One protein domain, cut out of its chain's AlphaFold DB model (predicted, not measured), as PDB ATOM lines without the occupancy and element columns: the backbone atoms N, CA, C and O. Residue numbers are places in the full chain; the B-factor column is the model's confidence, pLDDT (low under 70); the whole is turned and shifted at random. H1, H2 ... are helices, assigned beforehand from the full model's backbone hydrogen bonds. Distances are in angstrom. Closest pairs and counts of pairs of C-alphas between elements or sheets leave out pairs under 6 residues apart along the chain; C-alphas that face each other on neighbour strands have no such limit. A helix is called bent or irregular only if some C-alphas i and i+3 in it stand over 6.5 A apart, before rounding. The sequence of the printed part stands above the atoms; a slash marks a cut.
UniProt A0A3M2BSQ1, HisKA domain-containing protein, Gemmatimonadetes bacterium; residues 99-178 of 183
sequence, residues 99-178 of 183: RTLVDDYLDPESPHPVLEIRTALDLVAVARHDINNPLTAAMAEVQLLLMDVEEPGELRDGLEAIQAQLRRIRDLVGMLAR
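AT A GLANCE: This is residues 99 to 178 of the 183 residues of the protein "HisKA domain-containing protein" of Gemmatimonadetes bacterium (UniProt A0A3M2BSQ1). This is a long helical hairpin, H2 and H3 side by side and running opposite ways, with a short helix H1 set off beyond the open end of the hairpin and packed on neither of the long helices. The turn that joins H2 to H3 is at the far end of the long axis from H1, and H3 folds back along H2. The printed part has 80 residues with three named helices, in the order H1, H2, H3, and no named strand; the class is all helix. The whole is extended, with a radius of gyration of the C-alphas of 19.3 A, and its C-alphas span 65 by 25 by 16 A.

IN THESE COORDINATES: Find C-alpha 99 at (475.971, 70.115, 618.607), where H1 begins; it covers residues 99 to 106, Arg 99 to Leu 106. Go on through residues 107 to 116, and at C-alpha 117, (466.916, 53.028, 625.911), you reach H2, the longest helix, residues 117 to 148, which is 46.5 A from first to last C-alpha. After residues 149 to 153, H3 begins at Glu 154 and runs to Arg 178, 37.3 A from first to last C-alpha; its last C-alpha is at (465.249, 40.731, 632.685). No helix is bent or irregular.

HOW THE PARTS SIT: Start with H1 and you will find it apart from H2 and apart from H3. Then look at H2 and H3, which form a helical hairpin. They touch, with 22 pairs of C-alphas within 8 A. Their closest C-alphas are those of Arg 128 and Val 173, 6.3 A apart. Their centres are 10.9 A apart. Their lines stand at a shallow tilt of 22 degrees, and they run opposite ways. Along the backbone, each O i to N i+4 pair of H1 is within hydrogen-bond range; in H2 27 of 28 such pairs are, and in H3 19 of 21.

THE WHOLE: The outline is a rod, and the two C-alphas farthest apart, those of Arg 99 and Glu 151, are 64.9 A from each other. From the first printed C-alpha to the last the distance is 34.3 A. Look at residues 106 to 111, and at residues 115 to 120, of which 117 to 120 belong to H2: both stretches stand free. The link from H1 to H2, with 10 residues, is short, and the link from H2 to H3, with 5 residues, is tight; no link is long. The printed part has no cut. The mean pLDDT of the printed part is 89.7, and the low-confidence place to look for is residues 111 to 115, which are under 70.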
ATOM      1  N   ARG A  99     474.739  70.291 619.366       88.06
ATOM      2  CA  ARG A  99     475.971  70.115 618.607       88.06
ATOM      3  C   ARG A  99     476.693  68.859 619.073       88.06
ATOM      4  O   ARG A  99     476.952  68.010 618.234       88.06
ATOM      5  N   THR A 100     476.923  68.707 620.375       85.19
ATOM      6  CA  THR A 100     477.509  67.487 620.943       85.19
ATOM      7  C   THR A 100     476.696  66.253 620.578       85.19
ATOM      8  O   THR A 100     477.271  65.270 620.137       85.19
ATOM      9  N   LEU A 101     475.360  66.323 620.640       84.69
ATOM     10  CA  LEU A 101     474.500  65.213 620.220       84.69
ATOM     11  C   LEU A 101     474.750  64.784 618.762       84.69
ATOM     12  O   LEU A 101     474.776  63.593 618.464       84.69
ATOM     13  N   VAL A 102     474.873  65.748 617.847       87.06
ATOM     14  CA  VAL A 102     475.109  65.477 616.422       87.06
ATOM     15  C   VAL A 102     476.531  64.982 616.189       87.06
ATOM     16  O   VAL A 102     476.707  64.020 615.446       87.06
ATOM     17  N   ASP A 103     477.518  65.614 616.823       87.62
ATOM     18  CA  ASP A 103     478.926  65.237 616.716       87.62
ATOM     19  C   ASP A 103     479.123  63.790 617.224       87.62
ATOM     20  O   ASP A 103     479.683  62.970 616.500       87.62
ATOM     21  N   ASP A 104     478.546  63.433 618.379       84.69
ATOM     22  CA  ASP A 104     478.581  62.071 618.939       84.69
ATOM     23  C   ASP A 104     477.838  61.051 618.066       84.69
ATOM     24  O   ASP A 104     478.283  59.917 617.919       84.69
ATOM     25  N   TYR A 105     476.696  61.426 617.477       82.94
ATOM     26  CA  TYR A 105     475.934  60.527 616.605       82.94
ATOM     27  C   TYR A 105     476.665  60.215 615.292       82.94
ATOM     28  O   TYR A 105     476.512  59.126 614.737       82.94
ATOM     29  N   LEU A 106     477.410  61.183 614.758       85.75
ATOM     30  CA  LEU A 106     478.131  61.038 613.494       85.75
ATOM     31  C   LEU A 106     479.506  60.384 613.656       85.75
ATOM     32  O   LEU A 106     480.047  59.908 612.657       85.75
ATOM     33  N   ASP A 107     480.063  60.359 614.867       85.75
ATOM     34  CA  ASP A 107     481.339  59.714 615.160       85.75
ATOM     35  C   ASP A 107     481.147  58.210 615.464       85.75
ATOM     36  O   ASP A 107     480.647  57.851 616.533       85.75
ATOM     37  N   PRO A 108     481.554  57.300 614.555       77.88
ATOM     38  CA  PRO A 108     481.409  55.860 614.763       77.88
ATOM     39  C   PRO A 108     482.288  55.318 615.900       77.88
ATOM     40  O   PRO A 108     482.025  54.220 616.386       77.88
ATOM     41  N   GLU A 109     483.310  56.068 616.318       82.88
ATOM     42  CA  GLU A 109     484.214  55.713 617.413       82.88
ATOM     43  C   GLU A 109     483.820  56.402 618.732       82.88
ATOM     44  O   GLU A 109     484.521  56.239 619.737       82.88
ATOM     45  N   SER A 110     482.713  57.163 618.762       77.12
ATOM     46  CA  SER A 110     482.311  57.879 619.973       77.12
ATOM     47  C   SER A 110     482.077  56.893 621.126       77.12
ATOM     48  O   SER A 110     481.267  55.964 621.014       77.12
ATOM     49  N   PRO A 111     482.726  57.101 622.288       63.75
ATOM     50  CA  PRO A 111     482.525  56.270 623.472       63.75
ATOM     51  C   PRO A 111     481.146  56.494 624.119       63.75
ATOM     52  O   PRO A 111     480.798  55.816 625.090       63.75
ATOM     53  N   HIS A 112     480.371  57.458 623.616       63.69
ATOM     54  CA  HIS A 112     479.079  57.872 624.141       63.69
ATOM     55  C   HIS A 112     478.004  57.735 623.057       63.69
ATOM     56  O   HIS A 112     477.545  58.741 622.517       63.69
ATOM     57  N   PRO A 113     477.554  56.506 622.731       64.62
ATOM     58  CA  PRO A 113     476.399  56.363 621.862       64.62
ATOM     59  C   PRO A 113     475.245  57.120 622.511       64.62
ATOM     60  O   PRO A 113     474.994  56.946 623.706       64.62
ATOM     61  N   VAL A 114     474.564  57.969 621.739       65.62
ATOM     62  CA  VAL A 114     473.355  58.674 622.181       65.62
ATOM     63  C   VAL A 114     472.473  57.675 622.929       65.62
ATOM     64  O   VAL A 114     471.976  56.718 622.330       65.62
ATOM     65  N   LEU A 115     472.352  57.851 624.252       64.56
ATOM     66  CA  LEU A 115     471.751  56.858 625.143       64.56
ATOM     67  C   LEU A 115     470.229  56.855 624.985       64.56
ATOM     68  O   LEU A 115     469.470  57.393 625.792       64.56
ATOM     69  N   GLU A 116     469.785  56.226 623.908       74.94
ATOM     70  CA  GLU A 116     468.422  55.772 623.716       74.94
ATOM     71  C   GLU A 116     468.261  54.411 624.413       74.94
ATOM     72  O   GLU A 116     469.186  53.594 624.464       74.94
ATOM     73  N   ILE A 117     467.102  54.186 625.036       78.00
ATOM     74  CA  ILE A 117     466.916  53.028 625.911       78.00
ATOM     75  C   ILE A 117     467.035  51.709 625.144       78.00
ATOM     76  O   ILE A 117     467.640  50.778 625.664       78.00
ATOM     77  N   ARG A 118     466.530  51.607 623.908       74.69
ATOM     78  CA  ARG A 118     466.684  50.398 623.087       74.69
ATOM     79  C   ARG A 118     468.144  50.170 622.736       74.69
ATOM     80  O   ARG A 118     468.607  49.054 622.933       74.69
ATOM     81  N   THR A 119     468.884  51.211 622.352       77.25
ATOM     82  CA  THR A 119     470.338  51.107 622.126       77.25
ATOM     83  C   THR A 119     471.057  50.571 623.365       77.25
ATOM     84  O   THR A 119     471.846  49.632 623.270       77.25
ATOM     85  N   ALA A 120     470.749  51.100 624.554       81.56
ATOM     86  CA  ALA A 120     471.331  50.607 625.802       81.56
ATOM     87  C   ALA A 120     470.973  49.133 626.071       81.56
ATOM     88  O   ALA A 120     471.821  48.351 626.505       81.56
ATOM     89  N   LEU A 121     469.730  48.728 625.796       84.25
ATOM     90  CA  LEU A 121     469.282  47.345 625.967       84.25
ATOM     91  C   LEU A 121     469.917  46.382 624.957       84.25
ATOM     92  O   LEU A 121     470.228  45.245 625.323       84.25
ATOM     93  N   ASP A 122     470.159  46.829 623.728       83.94
ATOM     94  CA  ASP A 122     470.874  46.065 622.708       83.94
ATOM     95  C   ASP A 122     472.344  45.874 623.101       83.94
ATOM     96  O   ASP A 122     472.843  44.748 623.069       83.94
ATOM     97  N   LEU A 123     473.013  46.923 623.598       84.81
ATOM     98  CA  LEU A 123     474.375  46.827 624.138       84.81
ATOM     99  C   LEU A 123     474.459  45.843 625.313       84.81
ATOM    100  O   LEU A 123     475.353  44.999 625.355       84.81
ATOM    101  N   VAL A 124     473.496  45.883 626.241       88.38
ATOM    102  CA  VAL A 124     473.409  44.907 627.343       88.38
ATOM    103  C   VAL A 124     473.198  43.486 626.812       88.38
ATOM    104  O   VAL A 124     473.758  42.530 627.357       88.38
ATOM    105  N   ALA A 125     472.404  43.313 625.753       88.38
ATOM    106  CA  ALA A 125     472.172  42.008 625.147       88.38
ATOM    107  C   ALA A 125     473.440  41.430 624.498       88.38
ATOM    108  O   ALA A 125     473.693  40.233 624.675       88.38
ATOM    109  N   VAL A 126     474.221  42.267 623.805       89.31
ATOM    110  CA  VAL A 126     475.529  41.914 623.227       89.31
ATOM    111  C   VAL A 126     476.521  41.568 624.333       89.31
ATOM    112  O   VAL A 126     477.017  40.447 624.369       89.31
ATOM    113  N   ALA A 127     476.709  42.449 625.319       89.50
ATOM    114  CA  ALA A 127     477.623  42.204 626.435       89.50
ATOM    115  C   ALA A 127     477.297  40.900 627.181       89.50
ATOM    116  O   ALA A 127     478.186  40.120 627.518       89.50
ATOM    117  N   ARG A 128     476.008  40.602 627.397       91.44
ATOM    118  CA  ARG A 128     475.577  39.329 627.991       91.44
ATOM    119  C   ARG A 128     476.016  38.132 627.149       91.44
ATOM    120  O   ARG A 128     476.459  37.133 627.707       91.44
ATOM    121  N   HIS A 129     475.813  38.197 625.835       90.00
ATOM    122  CA  HIS A 129     476.230  37.129 624.929       90.00
ATOM    123  C   HIS A 129     477.746  36.913 625.014       90.00
ATOM    124  O   HIS A 129     478.193  35.786 625.240       90.00
ATOM    125  N   ASP A 130     478.509  37.999 624.944       94.19
ATOM    126  CA  ASP A 130     479.969  37.960 624.913       94.19
ATOM    127  C   ASP A 130     480.578  37.500 626.240       94.19
ATOM    128  O   ASP A 130     481.624  36.862 626.238       94.19
ATOM    129  N   ILE A 131     479.906  37.744 627.371       94.56
ATOM    130  CA  ILE A 131     480.319  37.246 628.692       94.56
ATOM    131  C   ILE A 131     479.923  35.779 628.895       94.56
ATOM    132  O   ILE A 131     480.685  35.005 629.474       94.56
ATOM    133  N   ASN A 132     478.738  35.365 628.442       93.56
ATOM    134  CA  ASN A 132     478.232  34.016 628.706       93.56
ATOM    135  C   ASN A 132     479.114  32.917 628.099       93.56
ATOM    136  O   ASN A 132     479.271  31.859 628.713       93.56
ATOM    137  N   ASN A 133     479.691  33.159 626.922       93.19
ATOM    138  CA  ASN A 133     480.540  32.188 626.234       93.19
ATOM    139  C   ASN A 133     481.823  31.853 627.029       93.19
ATOM    140  O   ASN A 133     481.982  30.691 627.416       93.19
ATOM    141  N   PRO A 134     482.706  32.820 627.357       96.94
ATOM    142  CA  PRO A 134     483.894  32.553 628.164       96.94
ATOM    143  C   PRO A 134     483.540  32.092 629.580       96.94
ATOM    144  O   PRO A 134     484.233  31.241 630.129       96.94
ATOM    145  N   LEU A 135     482.440  32.580 630.165       97.06
ATOM    146  CA  LEU A 135     482.008  32.146 631.493       97.06
ATOM    147  C   LEU A 135     481.623  30.661 631.519       97.06
ATOM    148  O   LEU A 135     481.983  29.946 632.451       97.06
ATOM    149  N   THR A 136     480.924  30.188 630.486       96.38
ATOM    150  CA  THR A 136     480.564  28.770 630.344       96.38
ATOM    151  C   THR A 136     481.811  27.904 630.169       96.38
ATOM    152  O   THR A 136     481.920  26.866 630.821       96.38
ATOM    153  N   ALA A 137     482.769  28.350 629.349       97.88
ATOM    154  CA  ALA A 137     484.039  27.653 629.151       97.88
ATOM    155  C   ALA A 137     484.850  27.558 630.455       97.88
ATOM    156  O   ALA A 137     485.226  26.461 630.859       97.88
ATOM    157  N   ALA A 138     485.025  28.675 631.167       97.94
ATOM    158  CA  ALA A 138     485.749  28.714 632.438       97.94
ATOM    159  C   ALA A 138     485.102  27.817 633.507       97.94
ATOM    160  O   ALA A 138     485.789  27.128 634.255       97.94
ATOM    161  N   MET A 139     483.766  27.787 633.577       98.00
ATOM    162  CA  MET A 139     483.060  26.894 634.499       98.00
ATOM    163  C   MET A 139     483.308  25.416 634.182       98.00
ATOM    164  O   MET A 139     483.474  24.630 635.116       98.00
ATOM    165  N   ALA A 140     483.319  25.042 632.900       98.19
ATOM    166  CA  ALA A 140     483.609  23.677 632.470       98.19
ATOM    167  C   ALA A 140     485.066  23.290 632.773       98.19
ATOM    168  O   ALA A 140     485.312  22.208 633.295       98.19
ATOM    169  N   GLU A 141     486.020  24.188 632.527       98.38
ATOM    170  CA  GLU A 141     487.438  23.967 632.829       98.38
ATOM    171  C   GLU A 141     487.677  23.751 634.329       98.38
ATOM    172  O   GLU A 141     488.290  22.764 634.722       98.38
ATOM    173  N   VAL A 142     487.099  24.597 635.189       98.19
ATOM    174  CA  VAL A 142     487.183  24.419 636.649       98.19
ATOM    175  C   VAL A 142     486.545  23.101 637.095       98.19
ATOM    176  O   VAL A 142     487.040  22.459 638.017       98.19
ATOM    177  N   GLN A 143     485.456  22.673 636.451       97.44
ATOM    178  CA  GLN A 143     484.847  21.372 636.734       97.44
ATOM    179  C   GLN A 143     485.764  20.206 636.373       97.44
ATOM    180  O   GLN A 143     485.835  19.267 637.159       97.44
ATOM    181  N   LEU A 144     486.460  20.268 635.235       98.06
ATOM    182  CA  LEU A 144     487.433  19.248 634.839       98.06
ATOM    183  C   LEU A 144     488.603  19.199 635.828       98.06
ATOM    184  O   LEU A 144     488.898  18.137 636.362       98.06
ATOM    185  N   LEU A 145     489.174  20.353 636.182       97.75
ATOM    186  CA  LEU A 145     490.254  20.429 637.172       97.75
ATOM    187  C   LEU A 145     489.834  19.860 638.535       97.75
ATOM    188  O   LEU A 145     490.607  19.168 639.182       97.75
ATOM    189  N   LEU A 146     488.594  20.107 638.972       96.81
ATOM    190  CA  LEU A 146     488.058  19.534 640.213       96.81
ATOM    191  C   LEU A 146     487.878  18.008 640.167       96.81
ATOM    192  O   LEU A 146     487.838  17.387 641.232       96.81
ATOM    193  N   MET A 147     487.722  17.418 638.976       96.19
ATOM    194  CA  MET A 147     487.669  15.962 638.792       96.19
ATOM    195  C   MET A 147     489.062  15.328 638.867       96.19
ATOM    196  O   MET A 147     489.169  14.198 639.334       96.19
ATOM    197  N   ASP A 148     490.106  16.062 638.469       96.25
ATOM    198  CA  ASP A 148     491.500  15.596 638.486       96.25
ATOM    199  C   ASP A 148     492.167  15.712 639.875       96.25
ATOM    200  O   ASP A 148     493.245  15.163 640.104       96.25
ATOM    201  N   VAL A 149     491.546  16.422 640.826       95.19
ATOM    202  CA  VAL A 149     492.048  16.565 642.204       95.19
ATOM    203  C   VAL A 149     491.451  15.479 643.106       95.19
ATOM    204  O   VAL A 149     490.308  15.594 643.561       95.19
ATOM    205  N   GLU A 150     492.245  14.439 643.378       91.19
ATOM    206  CA  GLU A 150     491.837  13.255 644.153       91.19
ATOM    207  C   GLU A 150     491.704  13.519 645.663       91.19
ATOM    208  O   GLU A 150     490.753  13.044 646.286       91.19
ATOM    209  N   GLU A 151     492.622  14.290 646.258       91.06
ATOM    210  CA  GLU A 151     492.628  14.548 647.703       91.06
ATOM    211  C   GLU A 151     492.094  15.945 648.071       91.06
ATOM    212  O   GLU A 151     492.358  16.926 647.366       91.06
ATOM    213  N   PRO A 152     491.357  16.074 649.192       89.00
ATOM    214  CA  PRO A 152     491.024  17.372 649.766       89.00
ATOM    215  C   PRO A 152     492.294  18.164 650.102       89.00
ATOM    216  O   PRO A 152     493.240  17.626 650.673       89.00
ATOM    217  N   GLY A 153     492.303  19.457 649.790       94.75
ATOM    218  CA  GLY A 153     493.437  20.328 650.075       94.75
ATOM    219  C   GLY A 153     493.246  21.730 649.509       94.75
ATOM    220  O   GLY A 153     492.257  22.011 648.833       94.75
ATOM    221  N   GLU A 154     494.233  22.596 649.742       94.88
ATOM    222  CA  GLU A 154     494.165  24.023 649.393       94.88
ATOM    223  C   GLU A 154     493.835  24.272 647.911       94.88
ATOM    224  O   GLU A 154     493.092  25.197 647.584       94.88
ATOM    225  N   LEU A 155     494.342  23.427 647.004       95.50
ATOM    226  CA  LEU A 155     494.041  23.518 645.574       95.50
ATOM    227  C   LEU A 155     492.556  23.257 645.282       95.50
ATOM    228  O   LEU A 155     491.943  23.995 644.508       95.50
ATOM    229  N   ARG A 156     491.974  22.226 645.906       96.69
ATOM    230  CA  ARG A 156     490.558  21.888 645.746       96.69
ATOM    231  C   ARG A 156     489.678  23.017 646.274       96.69
ATOM    232  O   ARG A 156     488.796  23.478 645.554       96.69
ATOM    233  N   ASP A 157     489.977  23.505 647.476       96.81
ATOM    234  CA  ASP A 157     489.247  24.604 648.112       96.81
ATOM    235  C   ASP A 157     489.303  25.878 647.252       96.81
ATOM    236  O   ASP A 157     488.293  26.560 647.052       96.81
ATOM    237  N   GLY A 158     490.471  26.172 646.669       97.69
ATOM    238  CA  GLY A 158     490.654  27.278 645.731       97.69
ATOM    239  C   GLY A 158     489.793  27.142 644.470       97.69
ATOM    240  O   GLY A 158     489.120  28.097 644.073       97.69
ATOM    241  N   LEU A 159     489.759  25.957 643.855       97.75
ATOM    242  CA  LEU A 159     488.932  25.688 642.673       97.75
ATOM    243  C   LEU A 159     487.429  25.751 642.984       97.75
ATOM    244  O   LEU A 159     486.662  26.309 642.196       97.75
ATOM    245  N   GLU A 160     486.992  25.241 644.138       97.75
ATOM    246  CA  GLU A 160     485.599  25.341 644.591       97.75
ATOM    247  C   GLU A 160     485.191  26.806 644.823       97.75
ATOM    248  O   GLU A 160     484.106  27.229 644.401       97.75
ATOM    249  N   ALA A 161     486.084  27.618 645.400       98.00
ATOM    250  CA  ALA A 161     485.872  29.053 645.554       98.00
ATOM    251  C   ALA A 161     485.747  29.767 644.196       98.00
ATOM    252  O   ALA A 161     484.814  30.554 644.000       98.00
ATOM    253  N   ILE A 162     486.624  29.463 643.230       98.06
ATOM    254  CA  ILE A 162     486.537  30.000 641.861       98.06
ATOM    255  C   ILE A 162     485.202  29.600 641.221       98.06
ATOM    256  O   ILE A 162     484.492  30.455 640.686       98.06
ATOM    257  N   GLN A 163     484.806  28.329 641.327       98.12
ATOM    258  CA  GLN A 163     483.539  27.843 640.783       98.12
ATOM    259  C   GLN A 163     482.337  28.596 641.371       98.12
ATOM    260  O   GLN A 163     481.404  28.952 640.641       98.12
ATOM    261  N   ALA A 164     482.349  28.862 642.679       98.06
ATOM    262  CA  ALA A 164     481.313  29.645 643.342       98.06
ATOM    263  C   ALA A 164     481.249  31.086 642.803       98.06
ATOM    264  O   ALA A 164     480.150  31.587 642.539       98.06
ATOM    265  N   GLN A 165     482.394  31.735 642.559       98.44
ATOM    266  CA  GLN A 165     482.422  33.074 641.957       98.44
ATOM    267  C   GLN A 165     481.915  33.078 640.512       98.44
ATOM    268  O   GLN A 165     481.111  33.940 640.159       98.44
ATOM    269  N   LEU A 166     482.297  32.097 639.686       98.00
ATOM    270  CA  LEU A 166     481.804  31.996 638.306       98.00
ATOM    271  C   LEU A 166     480.279  31.808 638.263       98.00
ATOM    272  O   LEU A 166     479.591  32.472 637.485       98.00
ATOM    273  N   ARG A 167     479.717  30.975 639.154       97.62
ATOM    274  CA  ARG A 167     478.256  30.835 639.306       97.62
ATOM    275  C   ARG A 167     477.601  32.159 639.691       97.62
ATOM    276  O   ARG A 167     476.606  32.535 639.081       97.62
ATOM    277  N   ARG A 168     478.187  32.894 640.638       97.25
ATOM    278  CA  ARG A 168     477.684  34.211 641.043       97.25
ATOM    279  C   ARG A 168     477.687  35.201 639.877       97.25
ATOM    280  O   ARG A 168     476.691  35.890 639.681       97.25
ATOM    281  N   ILE A 169     478.758  35.258 639.082       96.00
ATOM    282  CA  ILE A 169     478.823  36.109 637.880       96.00
ATOM    283  C   ILE A 169     477.720  35.717 636.896       96.00
ATOM    284  O   ILE A 169     477.005  36.588 636.408       96.00
ATOM    285  N   ARG A 170     477.521  34.417 636.652       95.31
ATOM    286  CA  ARG A 170     476.464  33.920 635.759       95.31
ATOM    287  C   ARG A 170     475.087  34.375 636.223       95.31
ATOM    288  O   ARG A 170     474.275  34.792 635.402       95.31
ATOM    289  N   ASP A 171     474.833  34.331 637.524       95.25
ATOM    290  CA  ASP A 171     473.555  34.748 638.090       95.25
ATOM    291  C   ASP A 171     473.361  36.273 637.965       95.25
ATOM    292  O   ASP A 171     472.281  36.723 637.576       95.25
ATOM    293  N   LEU A 172     474.417  37.074 638.188       94.31
ATOM    294  CA  LEU A 172     474.411  38.527 637.948       94.31
ATOM    295  C   LEU A 172     474.106  38.861 636.480       94.31
ATOM    296  O   LEU A 172     473.226  39.671 636.192       94.31
ATOM    297  N   VAL A 173     474.781  38.190 635.547       92.81
ATOM    298  CA  VAL A 173     474.560  38.331 634.100       92.81
ATOM    299  C   VAL A 173     473.151  37.858 633.713       92.81
ATOM    300  O   VAL A 173     472.478  38.474 632.883       92.81
ATOM    301  N   GLY A 174     472.647  36.809 634.366       90.19
ATOM    302  CA  GLY A 174     471.279  36.319 634.221       90.19
ATOM    303  C   GLY A 174     470.225  37.343 634.647       90.19
ATOM    304  O   GLY A 174     469.184  37.454 633.997       90.19
ATOM    305  N   MET A 175     470.490  38.155 635.677       89.88
ATOM    306  CA  MET A 175     469.588  39.249 636.059       89.88
ATOM    307  C   MET A 175     469.467  40.315 634.966       89.88
ATOM    308  O   MET A 175     468.363  40.817 634.746       89.88
ATOM    309  N   LEU A 176     470.542  40.600 634.220       88.62
ATOM    310  CA  LEU A 176     470.496  41.530 633.083       88.62
ATOM    311  C   LEU A 176     469.545  41.047 631.979       88.62
ATOM    312  O   LEU A 176     468.969  41.856 631.256       88.62
ATOM    313  N   ALA A 177     469.288  39.738 631.875       82.69
ATOM    314  CA  ALA A 177     468.328  39.203 630.911       82.69
ATOM    315  C   ALA A 177     466.876  39.641 631.167       82.69
ATOM    316  O   ALA A 177     466.046  39.516 630.265       82.69
ATOM    317  N   ARG A 178     466.567  40.169 632.359       82.31
ATOM    318  CA  ARG A 178     465.249  40.731 632.685       82.31
ATOM    319  C   ARG A 178     465.023  42.112 632.073       82.31
ATOM    320  O   ARG A 178     463.877  42.526 631.967       82.31
TER     321      ARG A 178